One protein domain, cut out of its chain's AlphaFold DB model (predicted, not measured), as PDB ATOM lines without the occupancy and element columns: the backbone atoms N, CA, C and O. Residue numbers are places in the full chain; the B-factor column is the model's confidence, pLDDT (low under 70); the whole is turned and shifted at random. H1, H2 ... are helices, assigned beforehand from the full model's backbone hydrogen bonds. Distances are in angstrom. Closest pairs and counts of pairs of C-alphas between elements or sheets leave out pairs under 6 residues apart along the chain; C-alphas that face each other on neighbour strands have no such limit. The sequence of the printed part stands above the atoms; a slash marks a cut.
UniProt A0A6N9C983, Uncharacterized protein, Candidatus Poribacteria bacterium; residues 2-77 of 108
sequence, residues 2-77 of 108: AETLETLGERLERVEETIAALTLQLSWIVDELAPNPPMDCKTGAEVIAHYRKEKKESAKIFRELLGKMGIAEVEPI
ATOM      1  N   ALA A   2     -21.851 -43.364 -38.102       56.88
ATOM      2  CA  ALA A   2     -22.002 -42.455 -36.967       56.88
ATOM      3  C   ALA A   2     -23.452 -41.958 -36.930       56.88
ATOM      4  O   ALA A   2     -23.872 -41.262 -37.852       56.88
ATOM      5  N   GLU A   3     -24.219 -42.358 -35.915       61.34
ATOM      6  CA  GLU A   3     -25.495 -41.707 -35.602       61.34
ATOM      7  C   GLU A   3     -25.185 -40.247 -35.235       61.34
ATOM      8  O   GLU A   3     -24.345 -39.980 -34.374       61.34
ATOM      9  N   THR A   4     -25.781 -39.293 -35.950       78.44
ATOM     10  CA  THR A   4     -25.603 -37.863 -35.673       78.44
ATOM     11  C   THR A   4     -26.442 -37.463 -34.461       78.44
ATOM     12  O   THR A   4     -27.476 -38.071 -34.183       78.44
ATOM     13  N   LEU A   5     -26.025 -36.423 -33.731       78.19
ATOM     14  CA  LEU A   5     -26.762 -35.920 -32.560       78.19
ATOM     15  C   LEU A   5     -28.235 -35.599 -32.876       78.19
ATOM     16  O   LEU A   5     -29.096 -35.829 -32.034       78.19
ATOM     17  N   GLU A   6     -28.532 -35.162 -34.101       78.12
ATOM     18  CA  GLU A   6     -29.903 -34.958 -34.588       78.12
ATOM     19  C   GLU A   6     -30.713 -36.260 -34.620       78.12
ATOM     20  O   GLU A   6     -31.827 -36.303 -34.109       78.12
ATOM     21  N   THR A   7     -30.134 -37.359 -35.120       85.06
ATOM     22  CA  THR A   7     -30.820 -38.664 -35.129       85.06
ATOM     23  C   THR A   7     -31.081 -39.207 -33.725       85.06
ATOM     24  O   THR A   7     -32.075 -39.899 -33.512       85.06
ATOM     25  N   LEU A   8     -30.222 -38.887 -32.752       83.56
ATOM     26  CA  LEU A   8     -30.464 -39.215 -31.347       83.56
ATOM     27  C   LEU A   8     -31.576 -38.347 -30.750       83.56
ATOM     28  O   LEU A   8     -32.414 -38.878 -30.024       83.56
ATOM     29  N   GLY A   9     -31.623 -37.056 -31.094       85.50
ATOM     30  CA  GLY A   9     -32.686 -36.138 -30.681       85.50
ATOM     31  C   GLY A   9     -34.066 -36.588 -31.159       85.50
ATOM     32  O   GLY A   9     -34.966 -36.765 -30.345       85.50
ATOM     33  N   GLU A  10     -34.209 -36.897 -32.449       88.50
ATOM     34  CA  GLU A  10     -35.478 -37.389 -33.010       88.50
ATOM     35  C   GLU A  10     -35.919 -38.727 -32.402       88.50
ATOM     36  O   GLU A  10     -37.108 -38.991 -32.225       88.50
ATOM     37  N   ARG A  11     -34.963 -39.615 -32.101       90.50
ATOM     38  CA  ARG A  11     -35.267 -40.890 -31.441       90.50
ATOM     39  C   ARG A  11     -35.736 -40.677 -30.008       90.50
ATOM     40  O   ARG A  11     -36.635 -41.395 -29.583       90.50
ATOM     41  N   LEU A  12     -35.140 -39.728 -29.287       90.94
ATOM     42  CA  LEU A  12     -35.540 -39.389 -27.925       90.94
ATOM     43  C   LEU A  12     -36.961 -38.816 -27.903       90.94
ATOM     44  O   LEU A  12     -37.786 -39.300 -27.140       90.94
ATOM     45  N   GLU A  13     -37.265 -37.883 -28.803       90.94
ATOM     46  CA  GLU A  13     -38.590 -37.263 -28.909       90.94
ATOM     47  C   GLU A  13     -39.682 -38.305 -29.197       90.94
ATOM     48  O   GLU A  13     -40.682 -38.377 -28.486       90.94
ATOM     49  N   ARG A  14     -39.446 -39.230 -30.140       92.19
ATOM     50  CA  ARG A  14     -40.376 -40.350 -30.387       92.19
ATOM     51  C   ARG A  14     -40.551 -41.250 -29.164       92.19
ATOM     52  O   ARG A  14     -41.643 -41.762 -28.921       92.19
ATOM     53  N   VAL A  15     -39.485 -41.486 -28.399       90.50
ATOM     54  CA  VAL A  15     -39.570 -42.269 -27.158       90.50
ATOM     55  C   VAL A  15     -40.418 -41.530 -26.122       90.50
ATOM     56  O   VAL A  15     -41.304 -42.139 -25.533       90.50
ATOM     57  N   GLU A  16     -40.226 -40.228 -25.944       90.50
ATOM     58  CA  GLU A  16     -41.029 -39.411 -25.028       90.50
ATOM     59  C   GLU A  16     -42.515 -39.388 -25.424       90.50
ATOM     60  O   GLU A  16     -43.379 -39.609 -24.573       90.50
ATOM     61  N   GLU A  17     -42.825 -39.239 -26.714       90.75
ATOM     62  CA  GLU A  17     -44.196 -39.309 -27.234       90.75
ATOM     63  C   GLU A  17     -44.842 -40.676 -26.981       90.75
ATOM     64  O   GLU A  17     -45.982 -40.761 -26.516       90.75
ATOM     65  N   THR A  18     -44.113 -41.766 -27.244       90.56
ATOM     66  CA  THR A  18     -44.626 -43.119 -26.979       90.56
ATOM     67  C   THR A  18     -44.833 -43.375 -25.489       90.56
ATOM     68  O   THR A  18     -45.847 -43.968 -25.119       90.56
ATOM     69  N   ILE A  19     -43.947 -42.882 -24.617       84.62
ATOM     70  CA  ILE A  19     -44.121 -42.955 -23.160       84.62
ATOM     71  C   ILE A  19     -45.375 -42.185 -22.735       84.62
ATOM     72  O   ILE A  19     -46.169 -42.707 -21.947       84.62
ATOM     73  N   ALA A  20     -45.599 -40.982 -23.266       82.50
ATOM     74  CA  ALA A  20     -46.784 -40.186 -22.961       82.50
ATOM     75  C   ALA A  20     -48.077 -40.894 -23.402       82.50
ATOM     76  O   ALA A  20     -49.031 -40.986 -22.625       82.50
ATOM     77  N   ALA A  21     -48.088 -41.469 -24.607       85.88
ATOM     78  CA  ALA A  21     -49.221 -42.230 -25.126       85.88
ATOM     79  C   ALA A  21     -49.519 -43.482 -24.282       85.88
ATOM     80  O   ALA A  21     -50.674 -43.726 -23.927       85.88
ATOM     81  N   LEU A  22     -48.488 -44.245 -23.907       81.81
ATOM     82  CA  LEU A  22     -48.631 -45.411 -23.030       81.81
ATOM     83  C   LEU A  22     -49.143 -45.014 -21.643       81.81
ATOM     84  O   LEU A  22     -50.003 -45.690 -21.086       81.81
ATOM     85  N   THR A  23     -48.667 -43.893 -21.101       79.38
ATOM     86  CA  THR A  23     -49.121 -43.378 -19.802       79.38
ATOM     87  C   THR A  23     -50.612 -43.033 -19.832       79.38
ATOM     88  O   THR A  23     -51.339 -43.383 -18.901       79.38
ATOM     89  N   LEU A  24     -51.092 -42.421 -20.919       79.62
ATOM     90  CA  LEU A  24     -52.512 -42.117 -21.115       79.62
ATOM     91  C   LEU A  24     -53.367 -43.387 -21.269       79.62
ATOM     92  O   LEU A  24     -54.454 -43.491 -20.702       79.62
ATOM     93  N   GLN A  25     -52.876 -44.384 -22.007       78.19
ATOM     94  CA  GLN A  25     -53.569 -45.669 -22.129       78.19
ATOM     95  C   GLN A  25     -53.679 -46.374 -20.774       78.19
ATOM     96  O   GLN A  25     -54.741 -46.891 -20.431       78.19
ATOM     97  N   LEU A  26     -52.612 -46.346 -19.974       76.06
ATOM     98  CA  LEU A  26     -52.616 -46.912 -18.628       76.06
ATOM     99  C   LEU A  26     -53.613 -46.207 -17.711       76.06
ATOM    100  O   LEU A  26     -54.301 -46.898 -16.961       76.06
ATOM    101  N   SER A  27     -53.745 -44.876 -17.784       76.00
ATOM    102  CA  SER A  27     -54.745 -44.172 -16.972       76.00
ATOM    103  C   SER A  27     -56.163 -44.629 -17.297       76.00
ATOM    104  O   SER A  27     -56.917 -44.929 -16.380       76.00
ATOM    105  N   TRP A  28     -56.502 -44.807 -18.578       76.25
ATOM    106  CA  TRP A  28     -57.834 -45.286 -18.963       76.25
ATOM    107  C   TRP A  28     -58.120 -46.706 -18.480       76.25
ATOM    108  O   TRP A  28     -59.224 -46.988 -18.023       76.25
ATOM    109  N   ILE A  29     -57.131 -47.601 -18.549       75.25
ATOM    110  CA  ILE A  29     -57.291 -48.975 -18.060       75.25
ATOM    111  C   ILE A  29     -57.493 -48.978 -16.538       75.25
ATOM    112  O   ILE A  29     -58.312 -49.743 -16.028       75.25
ATOM    113  N   VAL A  30     -56.767 -48.126 -15.807       70.75
ATOM    114  CA  VAL A  30     -56.935 -47.979 -14.354       70.75
ATOM    115  C   VAL A  30     -58.322 -47.429 -14.017       70.75
ATOM    116  O   VAL A  30     -58.985 -48.009 -13.162       70.75
ATOM    117  N   ASP A  31     -58.791 -46.393 -14.715       72.25
ATOM    118  CA  ASP A  31     -60.121 -45.805 -14.499       72.25
ATOM    119  C   ASP A  31     -61.253 -46.811 -14.784       72.25
ATOM    120  O   ASP A  31     -62.247 -46.864 -14.060       72.25
ATOM    121  N   GLU A  32     -61.095 -47.658 -15.807       74.19
ATOM    122  CA  GLU A  32     -62.066 -48.703 -16.158       74.19
ATOM    123  C   GLU A  32     -62.113 -49.833 -15.114       74.19
ATOM    124  O   GLU A  32     -63.184 -50.351 -14.794       74.19
ATOM    125  N   LEU A  33     -60.954 -50.242 -14.588       66.94
ATOM    126  CA  LEU A  33     -60.841 -51.354 -13.637       66.94
ATOM    127  C   LEU A  33     -61.079 -50.939 -12.179       66.94
ATOM    128  O   LEU A  33     -61.402 -51.788 -11.347       66.94
ATOM    129  N   ALA A  34     -60.928 -49.655 -11.863       65.00
ATOM    130  CA  ALA A  34     -61.105 -49.099 -10.528       65.00
ATOM    131  C   ALA A  34     -62.009 -47.851 -10.554       65.00
ATOM    132  O   ALA A  34     -61.556 -46.757 -10.224       65.00
ATOM    133  N   PRO A  35     -63.310 -48.000 -10.880       60.38
ATOM    134  CA  PRO A  35     -64.238 -46.871 -11.005       60.38
ATOM    135  C   PRO A  35     -64.505 -46.138  -9.679       60.38
ATOM    136  O   PRO A  35     -64.960 -44.999  -9.684       60.38
ATOM    137  N   ASN A  36     -64.208 -46.781  -8.543       63.28
ATOM    138  CA  ASN A  36     -64.170 -46.166  -7.218       63.28
ATOM    139  C   ASN A  36     -62.741 -46.295  -6.671       63.28
ATOM    140  O   ASN A  36     -62.472 -47.238  -5.916       63.28
ATOM    141  N   PRO A  37     -61.810 -45.412  -7.074       61.03
ATOM    142  CA  PRO A  37     -60.478 -45.422  -6.499       61.03
ATOM    143  C   PRO A  37     -60.583 -45.151  -4.988       61.03
ATOM    144  O   PRO A  37     -61.482 -44.424  -4.548       61.03
ATOM    145  N   PRO A  38     -59.693 -45.732  -4.166       62.03
ATOM    146  CA  PRO A  38     -59.627 -45.408  -2.743       62.03
ATOM    147  C   PRO A  38     -59.511 -43.888  -2.579       62.03
ATOM    148  O   PRO A  38     -58.716 -43.272  -3.286       62.03
ATOM    149  N   MET A  39     -60.274 -43.292  -1.653       59.25
ATOM    150  CA  MET A  39     -60.335 -41.828  -1.451       59.25
ATOM    151  C   MET A  39     -58.958 -41.159  -1.277       59.25
ATOM    152  O   MET A  39     -58.818 -39.968  -1.543       59.25
ATOM    153  N   ASP A  40     -57.948 -41.926  -0.863       63.66
ATOM    154  CA  ASP A  40     -56.589 -41.452  -0.605       63.66
ATOM    155  C   ASP A  40     -55.654 -41.500  -1.830       63.66
ATOM    156  O   ASP A  40     -54.521 -41.025  -1.751       63.66
ATOM    157  N   CYS A  41     -56.091 -42.058  -2.966       65.81
ATOM    158  CA  CYS A  41     -55.285 -42.161  -4.186       65.81
ATOM    159  C   CYS A  41     -55.588 -41.001  -5.146       65.81
ATOM    160  O   CYS A  41     -56.711 -40.842  -5.618       65.81
ATOM    161  N   LYS A  42     -54.571 -40.202  -5.471       63.84
ATOM    162  CA  LYS A  42     -54.628 -39.044  -6.380       63.84
ATOM    163  C   LYS A  42     -54.124 -39.366  -7.783       63.84
ATOM    164  O   LYS A  42     -54.399 -38.617  -8.715       63.84
ATOM    165  N   THR A  43     -53.369 -40.451  -7.940       64.50
ATOM    166  CA  THR A  43     -52.773 -40.861  -9.218       64.50
ATOM    167  C   THR A  43     -53.024 -42.334  -9.521       64.50
ATOM    168  O   THR A  43     -53.121 -43.161  -8.614       64.50
ATOM    169  N   GLY A  44     -53.049 -42.702 -10.808       62.12
ATOM    170  CA  GLY A  44     -53.182 -44.106 -11.220       62.12
ATOM    171  C   GLY A  44     -52.071 -45.011 -10.663       62.12
ATOM    172  O   GLY A  44     -52.312 -46.174 -10.356       62.12
ATOM    173  N   ALA A  45     -50.872 -44.464 -10.429       64.06
ATOM    174  CA  ALA A  45     -49.775 -45.181  -9.779       64.06
ATOM    175  C   ALA A  45     -50.071 -45.511  -8.301       64.06
ATOM    176  O   ALA A  45     -49.763 -46.615  -7.845       64.06
ATOM    177  N   GLU A  46     -50.696 -44.592  -7.561       66.00
ATOM    178  CA  GLU A  46     -51.129 -44.820  -6.176       66.00
ATOM    179  C   GLU A  46     -52.262 -45.844  -6.109       66.00
ATOM    180  O   GLU A  46     -52.228 -46.732  -5.257       66.00
ATOM    181  N   VAL A  47     -53.197 -45.795  -7.063       65.81
ATOM    182  CA  VAL A  47     -54.270 -46.788  -7.208       65.81
ATOM    183  C   VAL A  47     -53.680 -48.186  -7.430       65.81
ATOM    184  O   VAL A  47     -54.024 -49.134  -6.720       65.81
ATOM    185  N   ILE A  48     -52.714 -48.321  -8.344       65.31
ATOM    186  CA  ILE A  48     -52.003 -49.587  -8.590       65.31
ATOM    187  C   ILE A  48     -51.259 -50.059  -7.329       65.31
ATOM    188  O   ILE A  48     -51.304 -51.244  -6.989       65.31
ATOM    189  N   ALA A  49     -50.581 -49.159  -6.610       64.94
ATOM    190  CA  ALA A  49     -49.853 -49.494  -5.387       64.94
ATOM    191  C   ALA A  49     -50.784 -49.926  -4.240       64.94
ATOM    192  O   ALA A  49     -50.444 -50.849  -3.492       64.94
ATOM    193  N   HIS A  50     -51.960 -49.307  -4.128       65.88
ATOM    194  CA  HIS A  50     -53.007 -49.682  -3.183       65.88
ATOM    195  C   HIS A  50     -53.521 -51.094  -3.476       65.88
ATOM    196  O   HIS A  50     -53.469 -51.972  -2.609       65.88
ATOM    197  N   TYR A  51     -53.909 -51.365  -4.726       63.75
ATOM    198  CA  TYR A  51     -54.373 -52.695  -5.124       63.75
ATOM    199  C   TYR A  51     -53.274 -53.767  -5.097       63.75
ATOM    200  O   TYR A  51     -53.570 -54.958  -5.073       63.75
ATOM    201  N   ARG A  52     -51.997 -53.383  -5.036       63.88
ATOM    202  CA  ARG A  52     -50.891 -54.319  -4.802       63.88
ATOM    203  C   ARG A  52     -50.718 -54.694  -3.322       63.88
ATOM    204  O   ARG A  52     -50.185 -55.765  -3.042       63.88
ATOM    205  N   LYS A  53     -51.116 -53.825  -2.382       61.81
ATOM    206  CA  LYS A  53     -50.893 -54.001  -0.932       61.81
ATOM    207  C   LYS A  53     -52.016 -54.748  -0.206       61.81
ATOM    208  O   LYS A  53     -51.723 -55.435   0.771       61.81
ATOM    209  N   GLU A  54     -53.271 -54.628  -0.635       51.59
ATOM    210  CA  GLU A  54     -54.408 -55.190   0.112       51.59
ATOM    211  C   GLU A  54     -54.828 -56.604  -0.340       51.59
ATOM    212  O   GLU A  54     -54.557 -57.048  -1.455       51.59
ATOM    213  N   LYS A  55     -55.504 -57.350   0.541       56.59
ATOM    214  CA  LYS A  55     -55.863 -58.777   0.399       56.59
ATOM    215  C   LYS A  55     -56.774 -59.100  -0.802       56.59
ATOM    216  O   LYS A  55     -57.737 -58.398  -1.051       56.59
ATOM    217  N   LYS A  56     -56.532 -60.275  -1.412       55.84
ATOM    218  CA  LYS A  56     -57.373 -61.127  -2.303       55.84
ATOM    219  C   LYS A  56     -58.212 -60.470  -3.420       55.84
ATOM    220  O   LYS A  56     -58.081 -60.914  -4.558       55.84
ATOM    221  N   GLU A  57     -59.053 -59.480  -3.145       53.38
ATOM    222  CA  GLU A  57     -59.875 -58.780  -4.149       53.38
ATOM    223  C   GLU A  57     -59.037 -57.790  -4.971       53.38
ATOM    224  O   GLU A  57     -59.101 -57.781  -6.199       53.38
ATOM    225  N   SER A  58     -58.120 -57.079  -4.321       58.72
ATOM    226  CA  SER A  58     -57.104 -56.206  -4.927       58.72
ATOM    227  C   SER A  58     -56.177 -56.948  -5.894       58.72
ATOM    228  O   SER A  58     -55.858 -56.467  -6.980       58.72
ATOM    229  N   ALA A  59     -55.814 -58.183  -5.538       62.09
ATOM    230  CA  ALA A  59     -55.006 -59.061  -6.378       62.09
ATOM    231  C   ALA A  59     -55.744 -59.532  -7.644       62.09
ATOM    232  O   ALA A  59     -55.104 -60.002  -8.585       62.09
ATOM    233  N   LYS A  60     -57.082 -59.459  -7.679       67.50
ATOM    234  CA  LYS A  60     -57.873 -59.763  -8.877       67.50
ATOM    235  C   LYS A  60     -57.840 -58.590  -9.854       67.50
ATOM    236  O   LYS A  60     -57.476 -58.803 -11.003       67.50
ATOM    237  N   ILE A  61     -58.089 -57.372  -9.370       69.75
ATOM    238  CA  ILE A  61     -57.995 -56.137 -10.171       69.75
ATOM    239  C   ILE A  61     -56.583 -55.983 -10.742       69.75
ATOM    240  O   ILE A  61     -56.411 -55.740 -11.933       69.75
ATOM    241  N   PHE A  62     -55.553 -56.216  -9.923       70.31
ATOM    242  CA  PHE A  62     -54.167 -56.150 -10.379       70.31
ATOM    243  C   PHE A  62     -53.834 -57.215 -11.438       70.31
ATOM    244  O   PHE A  62     -53.129 -56.927 -12.401       70.31
ATOM    245  N   ARG A  63     -54.363 -58.441 -11.314       71.88
ATOM    246  CA  ARG A  63     -54.190 -59.481 -12.345       71.88
ATOM    247  C   ARG A  63     -54.945 -59.168 -13.634       71.88
ATOM    248  O   ARG A  63     -54.407 -59.405 -14.709       71.88
ATOM    249  N   GLU A  64     -56.149 -58.610 -13.547       74.50
ATOM    250  CA  GLU A  64     -56.912 -58.163 -14.719       74.50
ATOM    251  C   GLU A  64     -56.217 -56.994 -15.431       74.50
ATOM    252  O   GLU A  64     -56.141 -56.990 -16.660       74.50
ATOM    253  N   LEU A  65     -55.613 -56.066 -14.678       74.12
ATOM    254  CA  LEU A  65     -54.753 -55.003 -15.205       74.12
ATOM    255  C   LEU A  65     -53.555 -55.586 -15.969       74.12
ATOM    256  O   LEU A  65     -53.333 -55.231 -17.124       74.12
ATOM    257  N   LEU A  66     -52.808 -56.517 -15.357       73.44
ATOM    258  CA  LEU A  66     -51.693 -57.210 -16.017       73.44
ATOM    259  C   LEU A  66     -52.151 -57.941 -17.287       73.44
ATOM    260  O   LEU A  66     -51.471 -57.873 -18.308       73.44
ATOM    261  N   GLY A  67     -53.322 -58.581 -17.247       74.62
ATOM    262  CA  GLY A  67     -53.937 -59.235 -18.398       74.62
ATOM    263  C   GLY A  67     -54.232 -58.270 -19.547       74.62
ATOM    264  O   GLY A  67     -53.834 -58.535 -20.679       74.62
ATOM    265  N   LYS A  68     -54.854 -57.117 -19.263       74.81
ATOM    266  CA  LYS A  68     -55.127 -56.069 -20.266       74.81
ATOM    267  C   LYS A  68     -53.853 -55.434 -20.837       74.81
ATOM    268  O   LYS A  68     -53.863 -54.995 -21.980       74.81
ATOM    269  N   MET A  69     -52.755 -55.436 -20.079       68.88
ATOM    270  CA  MET A  69     -51.432 -55.000 -20.545       68.88
ATOM    271  C   MET A  69     -50.658 -56.087 -21.318       68.88
ATOM    272  O   MET A  69     -49.528 -55.845 -21.732       68.88
ATOM    273  N   GLY A  70     -51.219 -57.289 -21.496       71.62
ATOM    274  CA  GLY A  70     -50.537 -58.406 -22.163       71.62
ATOM    275  C   GLY A  70     -49.451 -59.086 -21.317       71.62
ATOM    276  O   GLY A  70     -48.671 -59.873 -21.837       71.62
ATOM    277  N   ILE A  71     -49.409 -58.825 -20.007       71.56
ATOM    278  CA  ILE A  71     -48.442 -59.380 -19.035       71.56
ATOM    279  C   ILE A  71     -49.030 -60.642 -18.357       71.56
ATOM    280  O   ILE A  71     -48.642 -61.036 -17.260       71.56
ATOM    281  N   ALA A  72     -50.009 -61.282 -19.005       58.56
ATOM    282  CA  ALA A  72     -50.918 -62.267 -18.413       58.56
ATOM    283  C   ALA A  72     -50.247 -63.534 -17.841       58.56
ATOM    284  O   ALA A  72     -50.860 -64.220 -17.027       58.56
ATOM    285  N   GLU A  73     -49.009 -63.848 -18.233       59.53
ATOM    286  CA  GLU A  73     -48.308 -65.074 -17.821       59.53
ATOM    287  C   GLU A  73     -47.371 -64.895 -16.619       59.53
ATOM    288  O   GLU A  73     -46.784 -65.868 -16.144       59.53
ATOM    289  N   VAL A  74     -47.215 -63.674 -16.097       61.56
ATOM    290  CA  VAL A  74     -46.301 -63.419 -14.978       61.56
ATOM    291  C   VAL A  74     -47.095 -63.303 -13.687       61.56
ATOM    292  O   VAL A  74     -47.777 -62.307 -13.446       61.56
ATOM    293  N   GLU A  75     -46.972 -64.306 -12.817       64.38
ATOM    294  CA  GLU A  75     -47.403 -64.150 -11.432       64.38
ATOM    295  C   GLU A  75     -46.511 -63.095 -10.761       64.38
ATOM    296  O   GLU A  75     -45.286 -63.254 -10.722       64.38
ATOM    297  N   PRO A  76     -47.078 -61.980 -10.266       63.22
ATOM    298  CA  PRO A  76     -46.287 -60.941  -9.635       63.22
ATOM    299  C   PRO A  76     -45.666 -61.484  -8.349       63.22
ATOM    300  O   PRO A  76     -46.340 -61.641  -7.332       63.22
ATOM    301  N   ILE A  77     -44.363 -61.745  -8.397       67.44
ATOM    302  CA  ILE A  77     -43.606 -62.207  -7.237       67.44
ATOM    303  C   ILE A  77     -43.355 -61.056  -6.244       67.44
ATOM    304  O   ILE A  77     -43.190 -59.893  -6.652       67.44
TER     305      ILE A  77
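AT A GLANCE: This is residues 2 to 77 of the 108 residues of an uncharacterized protein of Candidatus Poribacteria bacterium (UniProt A0A6N9C983). Look first for one long helix, H1, that sticks out like a handle from a small head: residues 2 to 22 stand free, while the last turns of H1 pack with the two short helices H2 and H3, crossed at steep angles. The 76 printed residues hold three named helices, H1, H2 and H3 in chain order, and no named strand; the class is all helix. The whole is loose, with a radius of gyration of the C-alphas of 16.5 A, and elongated, spanning 53 by 29 by 18 A.

HOW THE PARTS SIT: Begin at H1, residues 5 to 33. With residues 26 to 31 alone it touches H2, residues 44 to 53; the closest C-alphas, those of Ser 27 and Gly 44, are 6.0 A apart. H1 and H2 run the same way at a steep tilt of 58 degrees. With residues 29 to 33 alone H1 touches H3, residues 58 to 68; the closest C-alphas, those of Leu 33 and Ile 61, are 6.6 A apart. H1 and H3 run opposite ways at a steep tilt of 48 degrees. H2 and H3 touch, closest at the C-alphas of Tyr 51 and Ser 58, 4.5 A apart, and run opposite ways at a steep tilt of 52 degrees. In H1, H2 and H3 every O i to N i+4 pair is within hydrogen-bond range.

IN THESE COORDINATES: Find C-alpha 5 at (-26.762, -35.920, -32.560); from there H1 runs 41.9 A to C-alpha 33 at (-60.841, -51.354, -13.637). H2, residues 44 to 53, is 14.5 A long, and H3, residues 58 to 68, runs 15.5 A to C-alpha 68 at (-55.127, -56.069, -20.266).

THE WHOLE: The C-alphas farthest apart, those of Ala 2 and Lys 55, are 53.0 A apart. Without residues 2 to 22 the body spans 30 by 26 by 15 A. The printed part has no cut; the link from H1 to H2 is short, and that from H2 to H3 is tight. Look at the B-factor column for the model's confidence: pLDDT is under 70 at residues 2 to 3, 33 to 61, 69 and 72 to 77.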